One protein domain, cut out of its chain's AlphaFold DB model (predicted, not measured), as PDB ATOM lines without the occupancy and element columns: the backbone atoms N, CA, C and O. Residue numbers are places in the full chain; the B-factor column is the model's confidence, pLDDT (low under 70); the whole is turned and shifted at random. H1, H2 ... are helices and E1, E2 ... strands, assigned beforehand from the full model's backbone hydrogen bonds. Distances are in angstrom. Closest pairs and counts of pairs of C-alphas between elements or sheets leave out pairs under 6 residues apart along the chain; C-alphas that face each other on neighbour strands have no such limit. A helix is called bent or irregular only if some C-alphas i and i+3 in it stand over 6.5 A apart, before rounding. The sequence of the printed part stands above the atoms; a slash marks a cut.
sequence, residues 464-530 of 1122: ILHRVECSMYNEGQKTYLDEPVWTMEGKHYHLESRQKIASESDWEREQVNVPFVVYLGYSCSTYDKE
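AT A GLANCE: This is residues 464 to 530 of the 1122 residues of the protein "AAA domain-containing protein" of Cercospora berteroae (UniProt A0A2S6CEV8). A small, strongly twisted sheet of three strands, E2, E1 and E5, lies between a two-stranded hairpin, E3 and E4, that reaches to one end of a rod and the short helix H1 towards the other end, where residues 509 to 515 stick out. The short helix H2 follows E5 directly and sits beside E4 of the hairpin. The printed part has 67 residues with five named strands and two named helices, in the order E1 E2 E3 E4 H1 E5 H2, and its class is mixed, helices and strands. The larger sheet is mixed in the order E2, E1, E5, and the smaller is antiparallel. The whole is only just compact, close to loose, with a radius of gyration of the C-alphas of 13.1 A and spans of 42 by 20 by 17 A.

HOW THE PARTS SIT: In the larger sheet, E1, residues 464 to 469, is the inner strand. E5, residues 516 to 523, is its parallel neighbour at 27 degrees, with N 467 and O 520 2.8 A apart, within hydrogen-bond range. E2, residues 477 to 480, forms an antiparallel hairpin with E1 at 150 degrees, with N 468 and O 478 at 2.8 A. The sheet is only just strongly twisted, its C-alphas lying up to 4.1 A off the best plane. E3, residues 485 to 489, and E4, residues 492 to 496, form the other antiparallel hairpin at 137 degrees, with N 487 and O 494 at 2.9 A. The closest C-alphas of E1 and E4 are those of Val 468 and Leu 495, 6.5 A apart. E2 and E4 are apart, but only just, at 8.2 A. H2, residues 524 to 530, is not on the larger sheet; its closest C-alpha pair with E4 is Cys 524 and His 494, 5.6 A. H1, residues 504 to 510, only grazes the larger sheet, with its residues 504 to 508, and is apart from H2. Of the O i to N i+4 pairs, 2 of 3 are within hydrogen-bond range in H1 and 1 of 3 in H2, where 3 of 4 O i to N i+3 pairs are. H2 is irregular, but only just: C-alphas 525 and 528 are 6.6 A apart.

IN THESE COORDINATES: E5 is the longest strand, 23.1 A from C-alpha 516 at (216.615, 137.790, 207.571) to C-alpha 523. E1 spans 16.5 A from C-alpha 464 at (225.472, 137.017, 208.839), and E2 10.2 A. E3 and E4 each span 12.4 A. H1 spans 10.1 A, and H2 10.4 A, ending with C-alpha 530 at (241.872, 147.039, 222.575).

THE WHOLE: The two C-alphas farthest apart are those of Lys 491 and Asn 513, 42.3 A. The printed part has no cut and no long link. The mean pLDDT of the printed part is 79.8; residues 471 to 476, 491 to 492, 512 and 526 to 530 are under 70.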
ATOM      1  N   ILE A 464     224.699 136.021 208.089       86.81
ATOM      2  CA  ILE A 464     225.472 137.017 208.839       86.81
ATOM      3  C   ILE A 464     226.401 137.710 207.841       86.81
ATOM      4  O   ILE A 464     227.027 137.031 207.032       86.81
ATOM      5  N   LEU A 465     226.456 139.040 207.879       89.38
ATOM      6  CA  LEU A 465     227.323 139.884 207.063       89.38
ATOM      7  C   LEU A 465     228.117 140.835 207.956       89.38
ATOM      8  O   LEU A 465     227.580 141.451 208.875       89.38
ATOM      9  N   HIS A 466     229.403 140.989 207.667       89.31
ATOM     10  CA  HIS A 466     230.331 141.736 208.509       89.31
ATOM     11  C   HIS A 466     230.671 143.076 207.853       89.31
ATOM     12  O   HIS A 466     231.320 143.114 206.809       89.31
ATOM     13  N   ARG A 467     230.226 144.185 208.451       90.44
ATOM     14  CA  ARG A 467     230.464 145.562 207.987       90.44
ATOM     15  C   ARG A 467     231.661 146.164 208.711       90.44
ATOM     16  O   ARG A 467     231.590 146.418 209.910       90.44
ATOM     17  N   VAL A 468     232.735 146.456 207.988       87.12
ATOM     18  CA  VAL A 468     233.906 147.171 208.511       87.12
ATOM     19  C   VAL A 468     233.879 148.628 208.070       87.12
ATOM     20  O   VAL A 468     233.827 148.920 206.876       87.12
ATOM     21  N   GLU A 469     234.032 149.541 209.022       86.38
ATOM     22  CA  GLU A 469     234.385 150.937 208.773       86.38
ATOM     23  C   GLU A 469     235.867 151.201 209.109       86.38
ATOM     24  O   GLU A 469     236.403 150.716 210.114       86.38
ATOM     25  N   CYS A 470     236.546 151.994 208.275       81.00
ATOM     26  CA  CYS A 470     237.913 152.438 208.542       81.00
ATOM     27  C   CYS A 470     238.140 153.892 208.111       81.00
ATOM     28  O   CYS A 470     238.414 154.191 206.948       81.00
ATOM     29  N   SER A 471     238.094 154.795 209.092       69.75
ATOM     30  CA  SER A 471     238.364 156.228 208.927       69.75
ATOM     31  C   SER A 471     239.774 156.549 208.411       69.75
ATOM     32  O   SER A 471     239.995 157.642 207.899       69.75
ATOM     33  N   MET A 472     240.722 155.610 208.508       63.59
ATOM     34  CA  MET A 472     242.112 155.792 208.063       63.59
ATOM     35  C   MET A 472     242.273 155.769 206.535       63.59
ATOM     36  O   MET A 472     243.211 156.375 206.026       63.59
ATOM     37  N   TYR A 473     241.380 155.081 205.810       63.38
ATOM     38  CA  TYR A 473     241.477 154.911 204.351       63.38
ATOM     39  C   TYR A 473     240.453 155.728 203.560       63.38
ATOM     40  O   TYR A 473     240.617 155.905 202.357       63.38
ATOM     41  N   ASN A 474     239.419 156.264 204.218       60.12
ATOM     42  CA  ASN A 474     238.371 157.083 203.592       60.12
ATOM     43  C   ASN A 474     237.542 156.350 202.502       60.12
ATOM     44  O   ASN A 474     236.779 156.977 201.774       60.12
ATOM     45  N   GLU A 475     237.653 155.017 202.409       62.41
ATOM     46  CA  GLU A 475     237.001 154.154 201.402       62.41
ATOM     47  C   GLU A 475     235.545 153.761 201.744       62.41
ATOM     48  O   GLU A 475     234.972 152.873 201.114       62.41
ATOM     49  N   GLY A 476     234.946 154.391 202.758       69.94
ATOM     50  CA  GLY A 476     233.605 154.062 203.248       69.94
ATOM     51  C   GLY A 476     233.522 152.724 203.998       69.94
ATOM     52  O   GLY A 476     234.510 152.212 204.532       69.94
ATOM     53  N   GLN A 477     232.308 152.173 204.068       82.06
ATOM     54  CA  GLN A 477     232.012 150.902 204.730       82.06
ATOM     55  C   GLN A 477     232.195 149.726 203.753       82.06
ATOM     56  O   GLN A 477     231.678 149.750 202.637       82.06
ATOM     57  N   LYS A 478     232.930 148.688 204.169       86.88
ATOM     58  CA  LYS A 478     233.175 147.455 203.399       86.88
ATOM     59  C   LYS A 478     232.397 146.295 204.034       86.88
ATOM     60  O   LYS A 478     232.583 146.047 205.222       86.88
ATOM     61  N   THR A 479     231.593 145.563 203.263       88.50
ATOM     62  CA  THR A 479     230.808 144.411 203.763       88.50
ATOM     63  C   THR A 479     231.405 143.081 203.286       88.50
ATOM     64  O   THR A 479     231.842 142.974 202.139       88.50
ATOM     65  N   TYR A 480     231.431 142.063 204.153       88.81
ATOM     66  CA  TYR A 480     232.046 140.750 203.906       88.81
ATOM     67  C   TYR A 480     231.157 139.578 204.368       88.81
ATOM     68  O   TYR A 480     230.320 139.753 205.254       88.81
ATOM     69  N   LEU A 481     231.366 138.388 203.790       85.44
ATOM     70  CA  LEU A 481     230.679 137.133 204.159       85.44
ATOM     71  C   LEU A 481     231.350 136.374 205.317       85.44
ATOM     72  O   LEU A 481     230.642 135.795 206.133       85.44
ATOM     73  N   ASP A 482     232.686 136.371 205.396       86.62
ATOM     74  CA  ASP A 482     233.418 135.790 206.536       86.62
ATOM     75  C   ASP A 482     233.813 136.885 207.535       86.62
ATOM     76  O   ASP A 482     234.084 138.021 207.123       86.62
ATOM     77  N   GLU A 483     233.951 136.517 208.813       84.38
ATOM     78  CA  GLU A 483     234.470 137.383 209.881       84.38
ATOM     79  C   GLU A 483     235.766 138.118 209.468       84.38
ATOM     80  O   GLU A 483     236.684 137.505 208.908       84.38
ATOM     81  N   PRO A 484     235.880 139.433 209.741       86.31
ATOM     82  CA  PRO A 484     237.090 140.187 209.465       86.31
ATOM     83  C   PRO A 484     238.203 139.805 210.441       86.31
ATOM     84  O   PRO A 484     237.961 139.463 211.596       86.31
ATOM     85  N   VAL A 485     239.445 139.924 209.984       83.94
ATOM     86  CA  VAL A 485     240.649 139.657 210.777       83.94
ATOM     87  C   VAL A 485     241.536 140.902 210.779       83.94
ATOM     88  O   VAL A 485     241.564 141.652 209.802       83.94
ATOM     89  N   TRP A 486     242.276 141.122 211.870       81.62
ATOM     90  CA  TRP A 486     243.274 142.191 211.971       81.62
ATOM     91  C   TRP A 486     244.428 141.978 210.977       81.62
ATOM     92  O   TRP A 486     245.367 141.220 211.242       81.62
ATOM     93  N   THR A 487     244.385 142.679 209.843       79.19
ATOM     94  CA  THR A 487     245.472 142.744 208.858       79.19
ATOM     95  C   THR A 487     246.396 143.934 209.140       79.19
ATOM     96  O   THR A 487     246.045 144.865 209.868       79.19
ATOM     97  N   MET A 488     247.616 143.899 208.592       73.75
ATOM     98  CA  MET A 488     248.509 145.064 208.549       73.75
ATOM     99  C   MET A 488     248.701 145.512 207.110       73.75
ATOM    100  O   MET A 488     249.135 144.718 206.276       73.75
ATOM    101  N   GLU A 489     248.506 146.802 206.873       71.25
ATOM    102  CA  GLU A 489     248.834 147.457 205.616       71.25
ATOM    103  C   GLU A 489     249.747 148.660 205.902       71.25
ATOM    104  O   GLU A 489     249.451 149.536 206.718       71.25
ATOM    105  N   GLY A 490     250.941 148.650 205.302       74.38
ATOM    106  CA  GLY A 490     252.000 149.624 205.584       74.38
ATOM    107  C   GLY A 490     252.438 149.640 207.058       74.38
ATOM    108  O   GLY A 490     253.266 148.833 207.481       74.38
ATOM    109  N   LYS A 491     251.917 150.606 207.826       65.88
ATOM    110  CA  LYS A 491     252.156 150.788 209.274       65.88
ATOM    111  C   LYS A 491     250.873 150.753 210.115       65.88
ATOM    112  O   LYS A 491     250.948 150.962 211.325       65.88
ATOM    113  N   HIS A 492     249.717 150.528 209.495       68.44
ATOM    114  CA  HIS A 492     248.411 150.620 210.138       68.44
ATOM    115  C   HIS A 492     247.723 149.256 210.174       68.44
ATOM    116  O   HIS A 492     247.994 148.382 209.348       68.44
ATOM    117  N   TYR A 493     246.851 149.079 211.162       75.06
ATOM    118  CA  TYR A 493     246.024 147.889 211.302       75.06
ATOM    119  C   TYR A 493     244.640 148.165 210.722       75.06
ATOM    120  O   TYR A 493     244.051 149.214 210.982       75.06
ATOM    121  N   HIS A 494     244.144 147.222 209.930       81.69
ATOM    122  CA  HIS A 494     242.834 147.267 209.285       81.69
ATOM    123  C   HIS A 494     242.069 145.980 209.608       81.69
ATOM    124  O   HIS A 494     242.653 145.001 210.080       81.69
ATOM    125  N   LEU A 495     240.763 145.991 209.373       84.25
ATOM    126  CA  LEU A 495     239.902 144.819 209.481       84.25
ATOM    127  C   LEU A 495     239.468 144.398 208.080       84.25
ATOM    128  O   LEU A 495     238.791 145.137 207.363       84.25
ATOM    129  N   GLU A 496     239.880 143.203 207.675       82.44
ATOM    130  CA  GLU A 496     239.657 142.717 206.317       82.44
ATOM    131  C   GLU A 496     239.342 141.222 206.296       82.44
ATOM    132  O   GLU A 496     239.791 140.452 207.146       82.44
ATOM    133  N   SER A 497     238.545 140.822 205.311       83.62
ATOM    134  CA  SER A 497     238.120 139.448 205.066       83.62
ATOM    135  C   SER A 497     238.213 139.143 203.570       83.62
ATOM    136  O   SER A 497     238.212 140.041 202.727       83.62
ATOM    137  N   ARG A 498     238.343 137.859 203.226       80.00
ATOM    138  CA  ARG A 498     238.609 137.411 201.847       80.00
ATOM    139  C   ARG A 498     237.372 137.461 200.955       80.00
ATOM    140  O   ARG A 498     237.507 137.627 199.747       80.00
ATOM    141  N   GLN A 499     236.184 137.320 201.535       84.62
ATOM    142  CA  GLN A 499     234.917 137.304 200.806       84.62
ATOM    143  C   GLN A 499     234.217 138.664 200.909       84.62
ATOM    144  O   GLN A 499     233.241 138.816 201.641       84.62
ATOM    145  N   LYS A 500     234.737 139.671 200.196       84.56
ATOM    146  CA  LYS A 500     234.124 141.006 200.112       84.56
ATOM    147  C   LYS A 500     232.891 140.987 199.201       84.56
ATOM    148  O   LYS A 500     232.970 140.526 198.064       84.56
ATOM    149  N   ILE A 501     231.787 141.557 199.671       87.06
ATOM    150  CA  ILE A 501     230.584 141.817 198.876       87.06
ATOM    151  C   ILE A 501     230.753 143.149 198.134       87.06
ATOM    152  O   ILE A 501     231.169 144.151 198.716       87.06
ATOM    153  N   ALA A 502     230.426 143.169 196.837       80.38
ATOM    154  CA  ALA A 502     230.480 144.382 196.016       80.38
ATOM    155  C   ALA A 502     229.264 145.307 196.225       80.38
ATOM    156  O   ALA A 502     229.401 146.524 196.135       80.38
ATOM    157  N   SER A 503     228.092 144.733 196.510       84.19
ATOM    158  CA  SER A 503     226.821 145.432 196.720       84.19
ATOM    159  C   SER A 503     225.900 144.586 197.605       84.19
ATOM    160  O   SER A 503     225.602 143.439 197.265       84.19
ATOM    161  N   GLU A 504     225.454 145.126 198.746       84.69
ATOM    162  CA  GLU A 504     224.523 144.421 199.646       84.69
ATOM    163  C   GLU A 504     223.182 144.148 198.951       84.69
ATOM    164  O   GLU A 504     222.669 143.035 199.003       84.69
ATOM    165  N   SER A 505     222.636 145.148 198.254       82.69
ATOM    166  CA  SER A 505     221.303 145.086 197.642       82.69
ATOM    167  C   SER A 505     221.218 144.184 196.410       82.69
ATOM    168  O   SER A 505     220.116 143.849 195.978       82.69
ATOM    169  N   ASP A 506     222.348 143.792 195.824       83.12
ATOM    170  CA  ASP A 506     222.385 142.766 194.779       83.12
ATOM    171  C   ASP A 506     222.458 141.375 195.410       83.12
ATOM    172  O   ASP A 506     221.609 140.531 195.128       83.12
ATOM    173  N   TRP A 507     223.365 141.185 196.372       86.19
ATOM    174  CA  TRP A 507     223.492 139.932 197.116       86.19
ATOM    175  C   TRP A 507     222.186 139.528 197.830       86.19
ATOM    176  O   TRP A 507     221.784 138.367 197.763       86.19
ATOM    177  N   GLU A 508     221.475 140.478 198.451       83.31
ATOM    178  CA  GLU A 508     220.172 140.237 199.095       83.31
ATOM    179  C   GLU A 508     219.079 139.827 198.100       83.31
ATOM    180  O   GLU A 508     218.226 139.007 198.438       83.31
ATOM    181  N   ARG A 509     219.108 140.349 196.864       79.81
ATOM    182  CA  ARG A 509     218.150 139.971 195.807       79.81
ATOM    183  C   ARG A 509     218.368 138.548 195.293       79.81
ATOM    184  O   ARG A 509     217.421 137.932 194.810       79.81
ATOM    185  N   GLU A 510     219.575 138.010 195.438       80.88
ATOM    186  CA  GLU A 510     219.896 136.616 195.112       80.88
ATOM    187  C   GLU A 510     219.460 135.628 196.220       80.88
ATOM    188  O   GLU A 510     219.241 134.444 195.944       80.88
ATOM    189  N   GLN A 511     219.260 136.082 197.468       79.50
ATOM    190  CA  GLN A 511     218.966 135.211 198.620       79.50
ATOM    191  C   GLN A 511     217.477 134.840 198.788       79.50
ATOM    192  O   GLN A 511     216.866 135.077 199.829       79.50
ATOM    193  N   VAL A 512     216.900 134.147 197.802       68.31
ATOM    194  CA  VAL A 512     215.469 133.747 197.767       68.31
ATOM    195  C   VAL A 512     214.988 132.947 199.001       68.31
ATOM    196  O   VAL A 512     213.795 132.935 199.299       68.31
ATOM    197  N   ASN A 513     215.886 132.271 199.730       75.62
ATOM    198  CA  ASN A 513     215.543 131.411 200.876       75.62
ATOM    199  C   ASN A 513     215.981 131.954 202.253       75.62
ATOM    200  O   ASN A 513     215.811 131.250 203.246       75.62
ATOM    201  N   VAL A 514     216.538 133.167 202.338       84.50
ATOM    202  CA  VAL A 514     217.016 133.748 203.606       84.50
ATOM    203  C   VAL A 514     215.941 134.682 204.182       84.50
ATOM    204  O   VAL A 514     215.629 135.689 203.551       84.50
ATOM    205  N   PRO A 515     215.351 134.398 205.362       84.38
ATOM    206  CA  PRO A 515     214.268 135.220 205.906       84.38
ATOM    207  C   PRO A 515     214.757 136.568 206.460       84.38
ATOM    208  O   PRO A 515     214.055 137.575 206.348       84.38
ATOM    209  N   PHE A 516     215.962 136.597 207.036       89.12
ATOM    210  CA  PHE A 516     216.615 137.790 207.571       89.12
ATOM    211  C   PHE A 516     218.147 137.670 207.524       89.12
ATOM    212  O   PHE A 516     218.703 136.569 207.455       89.12
ATOM    213  N   VAL A 517     218.819 138.819 207.571       89.62
ATOM    214  CA  VAL A 517     220.279 138.972 207.563       89.62
ATOM    215  C   VAL A 517     220.701 139.724 208.820       89.62
ATOM    216  O   VAL A 517     220.102 140.739 209.161       89.62
ATOM    217  N   VAL A 518     221.738 139.245 209.497       89.31
ATOM    218  CA  VAL A 518     222.375 139.920 210.631       89.31
ATOM    219  C   VAL A 518     223.578 140.699 210.115       89.31
ATOM    220  O   VAL A 518     224.493 140.107 209.554       89.31
ATOM    221  N   TYR A 519     223.610 142.007 210.323       89.62
ATOM    222  CA  TYR A 519     224.764 142.845 210.022       89.62
ATOM    223  C   TYR A 519     225.555 143.112 211.300       89.62
ATOM    224  O   TYR A 519     225.066 143.789 212.201       89.62
ATOM    225  N   LEU A 520     226.784 142.602 211.368       89.38
ATOM    226  CA  LEU A 520     227.713 142.832 212.473       89.38
ATOM    227  C   LEU A 520     228.682 143.959 212.107       89.38
ATOM    228  O   LEU A 520     229.431 143.852 211.134       89.38
ATOM    229  N   GLY A 521     228.644 145.050 212.868       87.62
ATOM    230  CA  GLY A 521     229.481 146.228 212.661       87.62
ATOM    231  C   GLY A 521     230.831 146.126 213.369       87.62
ATOM    232  O   GLY A 521     230.909 145.712 214.523       87.62
ATOM    233  N   TYR A 522     231.889 146.575 212.695       86.94
ATOM    234  CA  TYR A 522     233.261 146.658 213.197       86.94
ATOM    235  C   TYR A 522     233.872 148.007 212.793       86.94
ATOM    236  O   TYR A 522     233.645 148.484 211.680       86.94
ATOM    237  N   SER A 523     234.706 148.607 213.645       83.88
ATOM    238  CA  SER A 523     235.481 149.805 213.289       83.88
ATOM    239  C   SER A 523     236.949 149.600 213.612       83.88
ATOM    240  O   SER A 523     237.295 149.251 214.735       83.88
ATOM    241  N   CYS A 524     237.835 149.908 212.667       81.81
ATOM    242  CA  CYS A 524     239.281 149.782 212.882       81.81
ATOM    243  C   CYS A 524     239.803 150.725 213.986       81.81
ATOM    244  O   CYS A 524     240.876 150.504 214.542       81.81
ATOM    245  N   SER A 525     239.015 151.743 214.364       74.50
ATOM    246  CA  SER A 525     239.295 152.640 215.492       74.50
ATOM    247  C   SER A 525     239.234 151.960 216.873       74.50
ATOM    248  O   SER A 525     239.687 152.548 217.858       74.50
ATOM    249  N   THR A 526     238.715 150.728 216.983       68.12
ATOM    250  CA  THR A 526     238.807 149.945 218.229       68.12
ATOM    251  C   THR A 526     240.227 149.468 218.514       68.12
ATOM    252  O   THR A 526     240.543 149.255 219.683       68.12
ATOM    253  N   TYR A 527     241.104 149.376 217.502       66.31
ATOM    254  CA  TYR A 527     242.458 148.827 217.631       66.31
ATOM    255  C   TYR A 527     243.240 149.443 218.797       66.31
ATOM    256  O   TYR A 527     243.735 148.727 219.668       66.31
ATOM    257  N   ASP A 528     243.311 150.775 218.869       61.00
ATOM    258  CA  ASP A 528     244.069 151.449 219.927       61.00
ATOM    259  C   ASP A 528     243.382 151.368 221.304       61.00
ATOM    260  O   ASP A 528     244.067 151.424 222.324       61.00
ATOM    261  N   LYS A 529     242.059 151.133 221.364       60.97
ATOM    262  CA  LYS A 529     241.332 150.859 222.619       60.97
ATOM    263  C   LYS A 529     241.632 149.444 223.131       60.97
ATOM    264  O   LYS A 529     242.016 149.281 224.289       60.97
ATOM    265  N   GLU A 530     241.525 148.435 222.263       62.34
ATOM    266  CA  GLU A 530     241.872 147.039 222.575       62.34
ATOM    267  C   GLU A 530     243.356 146.902 222.962       62.34
ATOM    268  O   GLU A 530     243.706 146.158 223.880       62.34
TER     269      GLU A 530